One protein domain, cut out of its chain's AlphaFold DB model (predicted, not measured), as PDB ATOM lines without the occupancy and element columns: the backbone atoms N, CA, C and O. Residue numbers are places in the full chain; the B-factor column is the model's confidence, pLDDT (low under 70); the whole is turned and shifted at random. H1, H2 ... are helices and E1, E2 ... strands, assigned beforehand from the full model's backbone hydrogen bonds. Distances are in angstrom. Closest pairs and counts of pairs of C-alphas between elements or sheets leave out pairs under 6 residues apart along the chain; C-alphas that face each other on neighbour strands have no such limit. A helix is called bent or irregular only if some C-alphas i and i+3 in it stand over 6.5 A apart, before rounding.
ATOM      1  N   SER A   3     134.804 104.292  19.505       86.44
ATOM      2  CA  SER A   3     135.514 104.512  20.769       86.44
ATOM      3  C   SER A   3     134.774 105.543  21.612       86.44
ATOM      4  O   SER A   3     134.367 106.597  21.116       86.44
ATOM      5  N   VAL A   4     134.614 105.241  22.892       89.94
ATOM      6  CA  VAL A   4     134.014 106.121  23.892       89.94
ATOM      7  C   VAL A   4     134.787 106.045  25.198       89.94
ATOM      8  O   VAL A   4     135.561 105.126  25.440       89.94
ATOM      9  N   PHE A   5     134.542 107.017  26.065       91.56
ATOM     10  CA  PHE A   5     135.223 107.158  27.342       91.56
ATOM     11  C   PHE A   5     134.220 106.985  28.475       91.56
ATOM     12  O   PHE A   5     133.293 107.784  28.632       91.56
ATOM     13  N   GLN A   6     134.395 105.931  29.262       91.31
ATOM     14  CA  GLN A   6     133.585 105.640  30.436       91.31
ATOM     15  C   GLN A   6     134.192 106.307  31.657       91.31
ATOM     16  O   GLN A   6     135.335 106.035  32.002       91.31
ATOM     17  N   LEU A   7     133.419 107.158  32.327       90.88
ATOM     18  CA  LEU A   7     133.766 107.635  33.658       90.88
ATOM     19  C   LEU A   7     133.191 106.669  34.685       90.88
ATOM     20  O   LEU A   7     131.970 106.523  34.784       90.88
ATOM     21  N   CYS A   8     134.063 106.064  35.475       89.81
ATOM     22  CA  CYS A   8     133.703 105.033  36.433       89.81
ATOM     23  C   CYS A   8     134.098 105.430  37.851       89.81
ATOM     24  O   CYS A   8     135.133 106.055  38.080       89.81
ATOM     25  N   TYR A   9     133.274 105.023  38.811       86.69
ATOM     26  CA  TYR A   9     133.680 104.890  40.197       86.69
ATOM     27  C   TYR A   9     134.320 103.520  40.388       86.69
ATOM     28  O   TYR A   9     133.684 102.495  40.131       86.69
ATOM     29  N   VAL A  10     135.571 103.519  40.828       87.00
ATOM     30  CA  VAL A  10     136.404 102.321  40.917       87.00
ATOM     31  C   VAL A  10     136.856 102.123  42.348       87.00
ATOM     32  O   VAL A  10     137.319 103.060  43.011       87.00
ATOM     33  N   THR A  11     136.696 100.896  42.819       83.38
ATOM     34  CA  THR A  11     137.202 100.429  44.103       83.38
ATOM     35  C   THR A  11     138.441  99.587  43.875       83.38
ATOM     36  O   THR A  11     138.418  98.656  43.083       83.38
ATOM     37  N   TYR A  12     139.506  99.902  44.596       78.00
ATOM     38  CA  TYR A  12     140.729  99.119  44.618       78.00
ATOM     39  C   TYR A  12     140.727  98.239  45.856       78.00
ATOM     40  O   TYR A  12     140.451  98.710  46.967       78.00
ATOM     41  N   SER A  13     141.049  96.967  45.671       72.81
ATOM     42  CA  SER A  13     141.286  96.019  46.753       72.81
ATOM     43  C   SER A  13     142.729  95.530  46.690       72.81
ATOM     44  O   SER A  13     143.318  95.451  45.619       72.81
ATOM     45  N   TYR A  14     143.334  95.311  47.854       68.25
ATOM     46  CA  TYR A  14     144.762  95.028  47.967       68.25
ATOM     47  C   TYR A  14     144.991  93.558  48.310       68.25
ATOM     48  O   TYR A  14     144.373  93.054  49.253       68.25
ATOM     49  N   HIS A  15     145.907  92.897  47.600       64.81
ATOM     50  CA  HIS A  15     146.195  91.471  47.793       64.81
ATOM     51  C   HIS A  15     147.525  91.169  48.522       64.81
ATOM     52  O   HIS A  15     147.804  90.003  48.795       64.81
ATOM     53  N   GLY A  16     148.326  92.183  48.891       60.94
ATOM     54  CA  GLY A  16     149.687  92.014  49.446       60.94
ATOM     55  C   GLY A  16     149.910  92.433  50.917       60.94
ATOM     56  O   GLY A  16     148.993  92.436  51.741       60.94
ATOM     57  N   ASN A  17     151.149  92.829  51.260       58.53
ATOM     58  CA  ASN A  17     151.554  93.331  52.585       58.53
ATOM     59  C   ASN A  17     151.292  94.847  52.767       58.53
ATOM     60  O   ASN A  17     151.906  95.688  52.114       58.53
ATOM     61  N   LYS A  18     150.384  95.189  53.691       56.03
ATOM     62  CA  LYS A  18     149.718  96.501  53.861       56.03
ATOM     63  C   LYS A  18     150.645  97.728  53.938       56.03
ATOM     64  O   LYS A  18     150.197  98.835  53.644       56.03
ATOM     65  N   ASP A  19     151.905  97.536  54.312       57.03
ATOM     66  CA  ASP A  19     152.863  98.618  54.557       57.03
ATOM     67  C   ASP A  19     153.477  99.208  53.271       57.03
ATOM     68  O   ASP A  19     153.858 100.374  53.268       57.03
ATOM     69  N   ILE A  20     153.512  98.462  52.157       53.03
ATOM     70  CA  ILE A  20     154.074  98.926  50.863       53.03
ATOM     71  C   ILE A  20     153.011  99.679  50.033       53.03
ATOM     72  O   ILE A  20     153.301 100.603  49.276       53.03
ATOM     73  N   ALA A  21     151.741  99.332  50.249       48.84
ATOM     74  CA  ALA A  21     150.565  99.813  49.523       48.84
ATOM     75  C   ALA A  21     150.263 101.316  49.710       48.84
ATOM     76  O   ALA A  21     149.560 101.929  48.907       48.84
ATOM     77  N   LEU A  22     150.759 101.914  50.798       52.41
ATOM     78  CA  LEU A  22     150.560 103.334  51.104       52.41
ATOM     79  C   LEU A  22     151.505 104.253  50.317       52.41
ATOM     80  O   LEU A  22     151.204 105.440  50.194       52.41
ATOM     81  N   GLU A  23     152.610 103.727  49.782       54.25
ATOM     82  CA  GLU A  23     153.633 104.524  49.092       54.25
ATOM     83  C   GLU A  23     153.419 104.615  47.576       54.25
ATOM     84  O   GLU A  23     153.816 105.609  46.971       54.25
ATOM     85  N   SER A  24     152.756 103.632  46.954       53.94
ATOM     86  CA  SER A  24     152.499 103.633  45.508       53.94
ATOM     87  C   SER A  24     151.146 103.002  45.173       53.94
ATOM     88  O   SER A  24     151.045 101.786  45.024       53.94
ATOM     89  N   PRO A  25     150.081 103.804  45.033       54.25
ATOM     90  CA  PRO A  25     148.764 103.290  44.676       54.25
ATOM     91  C   PRO A  25     148.620 102.847  43.211       54.25
ATOM     92  O   PRO A  25     147.532 102.431  42.823       54.25
ATOM     93  N   ASP A  26     149.688 102.955  42.421       55.06
ATOM     94  CA  ASP A  26     149.755 102.463  41.044       55.06
ATOM     95  C   ASP A  26     150.593 101.165  40.957       55.06
ATOM     96  O   ASP A  26     151.028 100.781  39.872       55.06
ATOM     97  N   SER A  27     150.884 100.503  42.091       55.09
ATOM     98  CA  SER A  27     151.557  99.197  42.083       55.09
ATOM     99  C   SER A  27     150.623  98.100  41.559       55.09
ATOM    100  O   SER A  27     149.411  98.150  41.762       55.09
ATOM    101  N   GLU A  28     151.193  97.075  40.920       55.59
ATOM    102  CA  GLU A  28     150.480  95.888  40.403       55.59
ATOM    103  C   GLU A  28     149.784  95.049  41.501       55.59
ATOM    104  O   GLU A  28     149.203  94.008  41.215       55.59
ATOM    105  N   ASP A  29     149.828  95.486  42.763       58.47
ATOM    106  CA  ASP A  29     149.289  94.767  43.921       58.47
ATOM    107  C   ASP A  29     147.815  95.095  44.230       58.47
ATOM    108  O   ASP A  29     147.269  94.634  45.245       58.47
ATOM    109  N   PHE A  30     147.190  95.939  43.406       62.84
ATOM    110  CA  PHE A  30     145.804  96.351  43.568       62.84
ATOM    111  C   PHE A  30     144.922  95.843  42.431       62.84
ATOM    112  O   PHE A  30     145.097  96.221  41.274       62.84
ATOM    113  N   ASP A  31     143.888  95.089  42.796       71.44
ATOM    114  CA  ASP A  31     142.816  94.727  41.880       71.44
ATOM    115  C   ASP A  31     141.800  95.869  41.827       71.44
ATOM    116  O   ASP A  31     141.241  96.284  42.852       71.44
ATOM    117  N   ALA A  32     141.584  96.393  40.621       74.12
ATOM    118  CA  ALA A  32     140.612  97.438  40.339       74.12
ATOM    119  C   ALA A  32     139.269  96.818  39.938       74.12
ATOM    120  O   ALA A  32     139.165  96.116  38.934       74.12
ATOM    121  N   GLU A  33     138.222  97.132  40.691       80.56
ATOM    122  CA  GLU A  33     136.854  96.735  40.381       80.56
ATOM    123  C   GLU A  33     136.034  97.971  39.995       80.56
ATOM    124  O   GLU A  33     135.917  98.939  40.759       80.56
ATOM    125  N   ILE A  34     135.453  97.946  38.792       78.81
ATOM    126  CA  ILE A  34     134.512  98.975  38.347       78.81
ATOM    127  C   ILE A  34     133.216  98.793  39.139       78.81
ATOM    128  O   ILE A  34     132.393  97.942  38.821       78.81
ATOM    129  N   GLY A  35     133.029  99.619  40.166       73.88
ATOM    130  CA  GLY A  35     131.833  99.573  41.001       73.88
ATOM    131  C   GLY A  35     130.610 100.183  40.314       73.88
ATOM    132  O   GLY A  35     129.509  99.650  40.416       73.88
ATOM    133  N   GLN A  36     130.777 101.314  39.616       82.56
ATOM    134  CA  GLN A  36     129.667 101.983  38.927       82.56
ATOM    135  C   GLN A  36     130.138 102.797  37.719       82.56
ATOM    136  O   GLN A  36     131.043 103.622  37.839       82.56
ATOM    137  N   VAL A  37     129.453 102.656  36.581       86.62
ATOM    138  CA  VAL A  37     129.595 103.570  35.436       86.62
ATOM    139  C   VAL A  37     128.760 104.824  35.701       86.62
ATOM    140  O   VAL A  37     127.542 104.753  35.849       86.62
ATOM    141  N   LEU A  38     129.412 105.983  35.777       86.44
ATOM    142  CA  LEU A  38     128.765 107.278  36.015       86.44
ATOM    143  C   LEU A  38     128.349 107.973  34.715       86.44
ATOM    144  O   LEU A  38     127.488 108.849  34.727       86.44
ATOM    145  N   GLY A  39     128.975 107.612  33.595       86.88
ATOM    146  CA  GLY A  39     128.600 108.108  32.278       86.88
ATOM    147  C   GLY A  39     129.541 107.641  31.175       86.88
ATOM    148  O   GLY A  39     130.673 107.234  31.438       86.88
ATOM    149  N   VAL A  40     129.058 107.736  29.939       89.62
ATOM    150  CA  VAL A  40     129.794 107.406  28.714       89.62
ATOM    151  C   VAL A  40     129.858 108.656  27.845       89.62
ATOM    152  O   VAL A  40     128.837 109.305  27.618       89.62
ATOM    153  N   TYR A  41     131.049 109.007  27.370       90.19
ATOM    154  CA  TYR A  41     131.296 110.249  26.644       90.19
ATOM    155  C   TYR A  41     131.992 109.984  25.315       90.19
ATOM    156  O   TYR A  41     132.828 109.091  25.199       90.19
ATOM    157  N   SER A  42     131.667 110.790  24.307       89.25
ATOM    158  CA  SER A  42     132.236 110.663  22.963       89.25
ATOM    159  C   SER A  42     133.694 111.119  22.866       89.25
ATOM    160  O   SER A  42     134.380 110.746  21.921       89.25
ATOM    161  N   THR A  43     134.179 111.922  23.818       92.31
ATOM    162  CA  THR A  43     135.569 112.391  23.856       92.31
ATOM    163  C   THR A  43     136.128 112.367  25.275       92.31
ATOM    164  O   THR A  43     135.398 112.529  26.258       92.31
ATOM    165  N   TYR A  44     137.450 112.202  25.374       92.31
ATOM    166  CA  TYR A  44     138.161 112.204  26.648       92.31
ATOM    167  C   TYR A  44     138.034 113.547  27.380       92.31
ATOM    168  O   TYR A  44     137.834 113.567  28.591       92.31
ATOM    169  N   ASP A  45     138.072 114.669  26.656       95.31
ATOM    170  CA  ASP A  45     137.975 116.008  27.251       95.31
ATOM    171  C   ASP A  45     136.653 116.220  27.996       95.31
ATOM    172  O   ASP A  45     136.643 116.746  29.113       95.31
ATOM    173  N   ILE A  46     135.539 115.743  27.424       93.56
ATOM    174  CA  ILE A  46     134.226 115.801  28.078       93.56
ATOM    175  C   ILE A  46     134.226 114.909  29.325       93.56
ATOM    176  O   ILE A  46     133.771 115.337  30.389       93.56
ATOM    177  N   ALA A  47     134.765 113.690  29.229       92.75
ATOM    178  CA  ALA A  47     134.878 112.790  30.377       92.75
ATOM    179  C   ALA A  47     135.728 113.405  31.502       92.75
ATOM    180  O   ALA A  47     135.367 113.315  32.678       92.75
ATOM    181  N   LEU A  48     136.818 114.092  31.155       94.69
ATOM    182  CA  LEU A  48     137.717 114.758  32.094       94.69
ATOM    183  C   LEU A  48     137.052 115.953  32.786       94.69
ATOM    184  O   LEU A  48     137.201 116.126  33.999       94.69
ATOM    185  N   GLU A  49     136.304 116.774  32.051       94.25
ATOM    186  CA  GLU A  49     135.516 117.864  32.634       94.25
ATOM    187  C   GLU A  49     134.488 117.321  33.635       94.25
ATOM    188  O   GLU A  49     134.367 117.815  34.762       94.25
ATOM    189  N   ARG A  50     133.791 116.243  33.265       90.69
ATOM    190  CA  ARG A  50     132.806 115.587  34.131       90.69
ATOM    191  C   ARG A  50     133.462 114.975  35.359       90.69
ATOM    192  O   ARG A  50     132.968 115.213  36.459       90.69
ATOM    193  N   LYS A  51     134.608 114.302  35.215       91.75
ATOM    194  CA  LYS A  51     135.414 113.794  36.337       91.75
ATOM    195  C   LYS A  51     135.722 114.900  37.342       91.75
ATOM    196  O   LYS A  51     135.457 114.714  38.522       91.75
ATOM    197  N   LYS A  52     136.185 116.074  36.893       90.25
ATOM    198  CA  LYS A  52     136.461 117.227  37.778       90.25
ATOM    199  C   LYS A  52     135.222 117.694  38.545       90.25
ATOM    200  O   LYS A  52     135.340 118.081  39.706       90.25
ATOM    201  N   ASN A  53     134.048 117.666  37.917       86.94
ATOM    202  CA  ASN A  53     132.792 118.019  38.578       86.94
ATOM    203  C   ASN A  53     132.386 116.965  39.616       86.94
ATOM    204  O   ASN A  53     132.095 117.322  40.754       86.94
ATOM    205  N   PHE A  54     132.453 115.678  39.267       82.88
ATOM    206  CA  PHE A  54     132.163 114.584  40.196       82.88
ATOM    207  C   PHE A  54     133.150 114.528  41.369       82.88
ATOM    208  O   PHE A  54     132.728 114.326  42.504       82.88
ATOM    209  N   SER A  55     134.440 114.796  41.148       80.12
ATOM    210  CA  SER A  55     135.449 114.856  42.214       80.12
ATOM    211  C   SER A  55     135.135 115.889  43.301       80.12
ATOM    212  O   SER A  55     135.607 115.736  44.421       80.12
ATOM    213  N   LYS A  56     134.338 116.928  43.012       77.94
ATOM    214  CA  LYS A  56     133.886 117.894  44.031       77.94
ATOM    215  C   LYS A  56     132.771 117.340  44.920       77.94
ATOM    216  O   LYS A  56     132.601 117.814  46.038       77.94
ATOM    217  N   SER A  57     131.992 116.390  44.411       74.31
ATOM    218  CA  SER A  57     130.813 115.832  45.082       74.31
ATOM    219  C   SER A  57     131.091 114.500  45.779       74.31
ATOM    220  O   SER A  57     130.393 114.158  46.729       74.31
ATOM    221  N   TYR A  58     132.092 113.747  45.322       67.75
ATOM    222  CA  TYR A  58     132.416 112.426  45.852       67.75
ATOM    223  C   TYR A  58     133.583 112.492  46.836       67.75
ATOM    224  O   TYR A  58     134.657 112.995  46.514       67.75
ATOM    225  N   TYR A  59     133.391 111.913  48.022       67.94
ATOM    226  CA  TYR A  59     134.498 111.630  48.929       67.94
ATOM    227  C   TYR A  59     135.293 110.438  48.382       67.94
ATOM    228  O   TYR A  59     134.813 109.301  48.378       67.94
ATOM    229  N   LEU A  60     136.491 110.719  47.876       71.94
ATOM    230  CA  LEU A  60     137.431 109.721  47.376       71.94
ATOM    231  C   LEU A  60     138.387 109.321  48.501       71.94
ATOM    232  O   LEU A  60     138.779 110.150  49.322       71.94
ATOM    233  N   SER A  61     138.751 108.045  48.543       70.88
ATOM    234  CA  SER A  61     139.760 107.524  49.465       70.88
ATOM    235  C   SER A  61     140.892 106.891  48.667       70.88
ATOM    236  O   SER A  61     140.785 106.726  47.453       70.88
ATOM    237  N   ASN A  62     141.967 106.477  49.336       66.88
ATOM    238  CA  ASN A  62     143.088 105.821  48.656       66.88
ATOM    239  C   ASN A  62     142.643 104.603  47.827       66.88
ATOM    240  O   ASN A  62     143.239 104.339  46.788       66.88
ATOM    241  N   LEU A  63     141.556 103.946  48.252       73.06
ATOM    242  CA  LEU A  63     140.968 102.759  47.632       73.06
ATOM    243  C   LEU A  63     139.755 103.059  46.736       73.06
ATOM    244  O   LEU A  63     139.149 102.131  46.218       73.06
ATOM    245  N   LYS A  64     139.328 104.317  46.595       80.19
ATOM    246  CA  LYS A  64     138.102 104.689  45.870       80.19
ATOM    247  C   LYS A  64     138.361 105.897  44.992       80.19
ATOM    248  O   LYS A  64     138.588 106.988  45.516       80.19
ATOM    249  N   ARG A  65     138.310 105.716  43.673       85.62
ATOM    250  CA  ARG A  65     138.726 106.726  42.688       85.62
ATOM    251  C   ARG A  65     137.709 106.885  41.569       85.62
ATOM    252  O   ARG A  65     136.857 106.033  41.345       85.62
ATOM    253  N   LEU A  66     137.827 108.014  40.876       89.81
ATOM    254  CA  LEU A  66     137.176 108.223  39.592       89.81
ATOM    255  C   LEU A  66     138.187 107.959  38.484       89.81
ATOM    256  O   LEU A  66     139.206 108.651  38.396       89.81
ATOM    257  N   GLU A  67     137.880 107.008  37.622       90.44
ATOM    258  CA  GLU A  67     138.740 106.556  36.529       90.44
ATOM    259  C   GLU A  67     138.034 106.788  35.197       90.44
ATOM    260  O   GLU A  67     136.804 106.789  35.133       90.44
ATOM    261  N   ILE A  68     138.813 107.030  34.144       92.12
ATOM    262  CA  ILE A  68     138.282 107.111  32.786       92.12
ATOM    263  C   ILE A  68     138.883 105.954  32.004       92.12
ATOM    264  O   ILE A  68     140.099 105.906  31.844       92.12
ATOM    265  N   TYR A  69     138.033 105.067  31.503       90.06
ATOM    266  CA  TYR A  69     138.439 103.975  30.628       90.06
ATOM    267  C   TYR A  69     138.026 104.285  29.198       90.06
ATOM    268  O   TYR A  69     136.881 104.666  28.943       90.06
ATOM    269  N   GLU A  70     138.954 104.125  28.262       91.06
ATOM    270  CA  GLU A  70     138.585 104.026  26.857       91.06
ATOM    271  C   GLU A  70     137.982 102.643  26.624       91.06
ATOM    272  O   GLU A  70     138.559 101.621  26.994       91.06
ATOM    273  N   THR A  71     136.798 102.618  26.033       86.25
ATOM    274  CA  THR A  71     136.131 101.391  25.628       86.25
ATOM    275  C   THR A  71     135.548 101.571  24.243       86.25
ATOM    276  O   THR A  71     135.539 102.652  23.650       86.25
ATOM    277  N   VAL A  72     135.019 100.482  23.733       84.75
ATOM    278  CA  VAL A  72     134.424 100.408  22.428       84.75
ATOM    279  C   VAL A  72     132.944 100.102  22.593       84.75
ATOM    280  O   VAL A  72     132.578  99.076  23.156       84.75
ATOM    281  N   LEU A  73     132.090 100.978  22.068       75.25
ATOM    282  CA  LEU A  73     130.682 100.644  21.873       75.25
ATOM    283  C   LEU A  73     130.560  99.720  20.657       75.25
ATOM    284  O   LEU A  73     130.801 100.136  19.511       75.25
ATOM    285  N   ASP A  74     130.174  98.477  20.925       73.81
ATOM    286  CA  ASP A  74     129.699  97.511  19.941       73.81
ATOM    287  C   ASP A  74     128.174  97.316  20.037       73.81
ATOM    288  O   ASP A  74     127.494  97.914  20.876       73.81
ATOM    289  N   GLU A  75     127.610  96.559  19.093       64.06
ATOM    290  CA  GLU A  75     126.161  96.328  19.014       64.06
ATOM    291  C   GLU A  75     125.604  95.565  20.226       64.06
ATOM    292  O   GLU A  75     124.430  95.740  20.560       64.06
ATOM    293  N   ASP A  76     126.432  94.772  20.909       66.12
ATOM    294  CA  ASP A  76     126.023  93.982  22.070       66.12
ATOM    295  C   ASP A  76     125.897  94.872  23.316       66.12
ATOM    296  O   ASP A  76     124.897  94.804  24.033       66.12
ATOM    297  N   TRP A  77     126.809  95.834  23.498       64.06
ATOM    298  CA  TRP A  77     126.681  96.869  24.532       64.06
ATOM    299  C   TRP A  77     125.432  97.740  24.367       64.06
ATOM    300  O   TRP A  77     124.815  98.143  25.355       64.06
ATOM    301  N   TRP A  78     125.040  98.036  23.125       62.03
ATOM    302  CA  TRP A  78     123.795  98.758  22.846       62.03
ATOM    303  C   TRP A  78     122.551  97.976  23.277       62.03
ATOM    304  O   TRP A  78     121.581  98.590  23.724       62.03
ATOM    305  N   ARG A  79     122.572  96.643  23.156       58.12
ATOM    306  CA  ARG A  79     121.458  95.770  23.556       58.12
ATOM    307  C   ARG A  79     121.327  95.642  25.069       58.12
ATOM    308  O   ARG A  79     120.205  95.665  25.566       58.12
ATOM    309  N   ASP A  80     122.446  95.568  25.780       58.47
ATOM    310  CA  ASP A  80     122.446  95.365  27.231       58.47
ATOM    311  C   ASP A  80     122.312  96.680  28.023       58.47
ATOM    312  O   ASP A  80     121.768  96.693  29.129       58.47
ATOM    313  N   GLY A  81     122.778  97.807  27.469       52.53
ATOM    314  CA  GLY A  81     122.849  99.094  28.173       52.53
ATOM    315  C   GLY A  81     121.612  99.993  28.062       52.53
ATOM    316  O   GLY A  81     121.410 100.854  28.921       52.53
ATOM    317  N   PHE A  82     120.769  99.812  27.041       49.78
ATOM    318  CA  PHE A  82     119.545 100.597  26.844       49.78
ATOM    319  C   PHE A  82     118.305  99.704  26.935       49.78
ATOM    320  O   PHE A  82     117.700  99.335  25.930       49.78
TER     321      PHE A  82
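This is residues 3 to 82 of the 85 residues of an uncharacterized protein of Snodgrassella alvi (UniProt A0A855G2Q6). A long, narrow, strongly twisted sheet of three bent strands has helix H1 packed slantwise over one face, with no named helix over the other. The loop of residues 15 to 29 in the E1 and E2 hairpin makes one far end; toward the other end residues 75 to 82, with the short helix H2, stick out. The printed part has 80 residues, with two named helices and three named strands in the order E1, E2, H1, E3, H2; the sheet, E2 - E1 - E3, is antiparallel and the class mixed. It is loose, with a radius of gyration of the C-alphas of 14.5 A, and spans 43 by 28 by 17 A.

Start at the inner strand E1, residues 3 to 14, which bends by 64 degrees at residue 9. Its hairpin partner E2, residues 30 to 41, is antiparallel at 150 degrees; look for N 11 and O 33, 2.9 A apart. Edge strand E3, residues 64 to 73, is antiparallel to E1 at 143 degrees, with N 6 and O 69 at 2.8 A. H1, residues 44 to 57, is on the sheet at a height of 8.6 A, giving two layers, helix and sheet; the closest C-alphas of H1 and E1, Tyr 44 and Phe 5, are 5.9 A apart. E2, H1 and E3 form a split strand-helix-strand unit, with E1 between its strands, and a right-handed crossover. H2, residues 75 to 81, is apart from E1, E2 and H1. Every O i to N i+4 pair is within hydrogen-bond range in H2, and 8 of 10 in H1.

Find C-alpha 3 at (135.514, 104.512, 20.769); E1 runs 30.3 A from there. E2 measures 26.3 A, H1 20.2 A, E3 25.4 A and H2 10.1 A, ending at C-alpha 81, (122.849, 99.094, 28.173).

The C-alphas farthest apart, Asp 19 and Glu 75, are 44.5 A apart. The printed part has no cut; the E1 to E2 link is long. Look for pLDDT under 70 at residues 14 to 30, 58 to 59, 62 and 75 to 82.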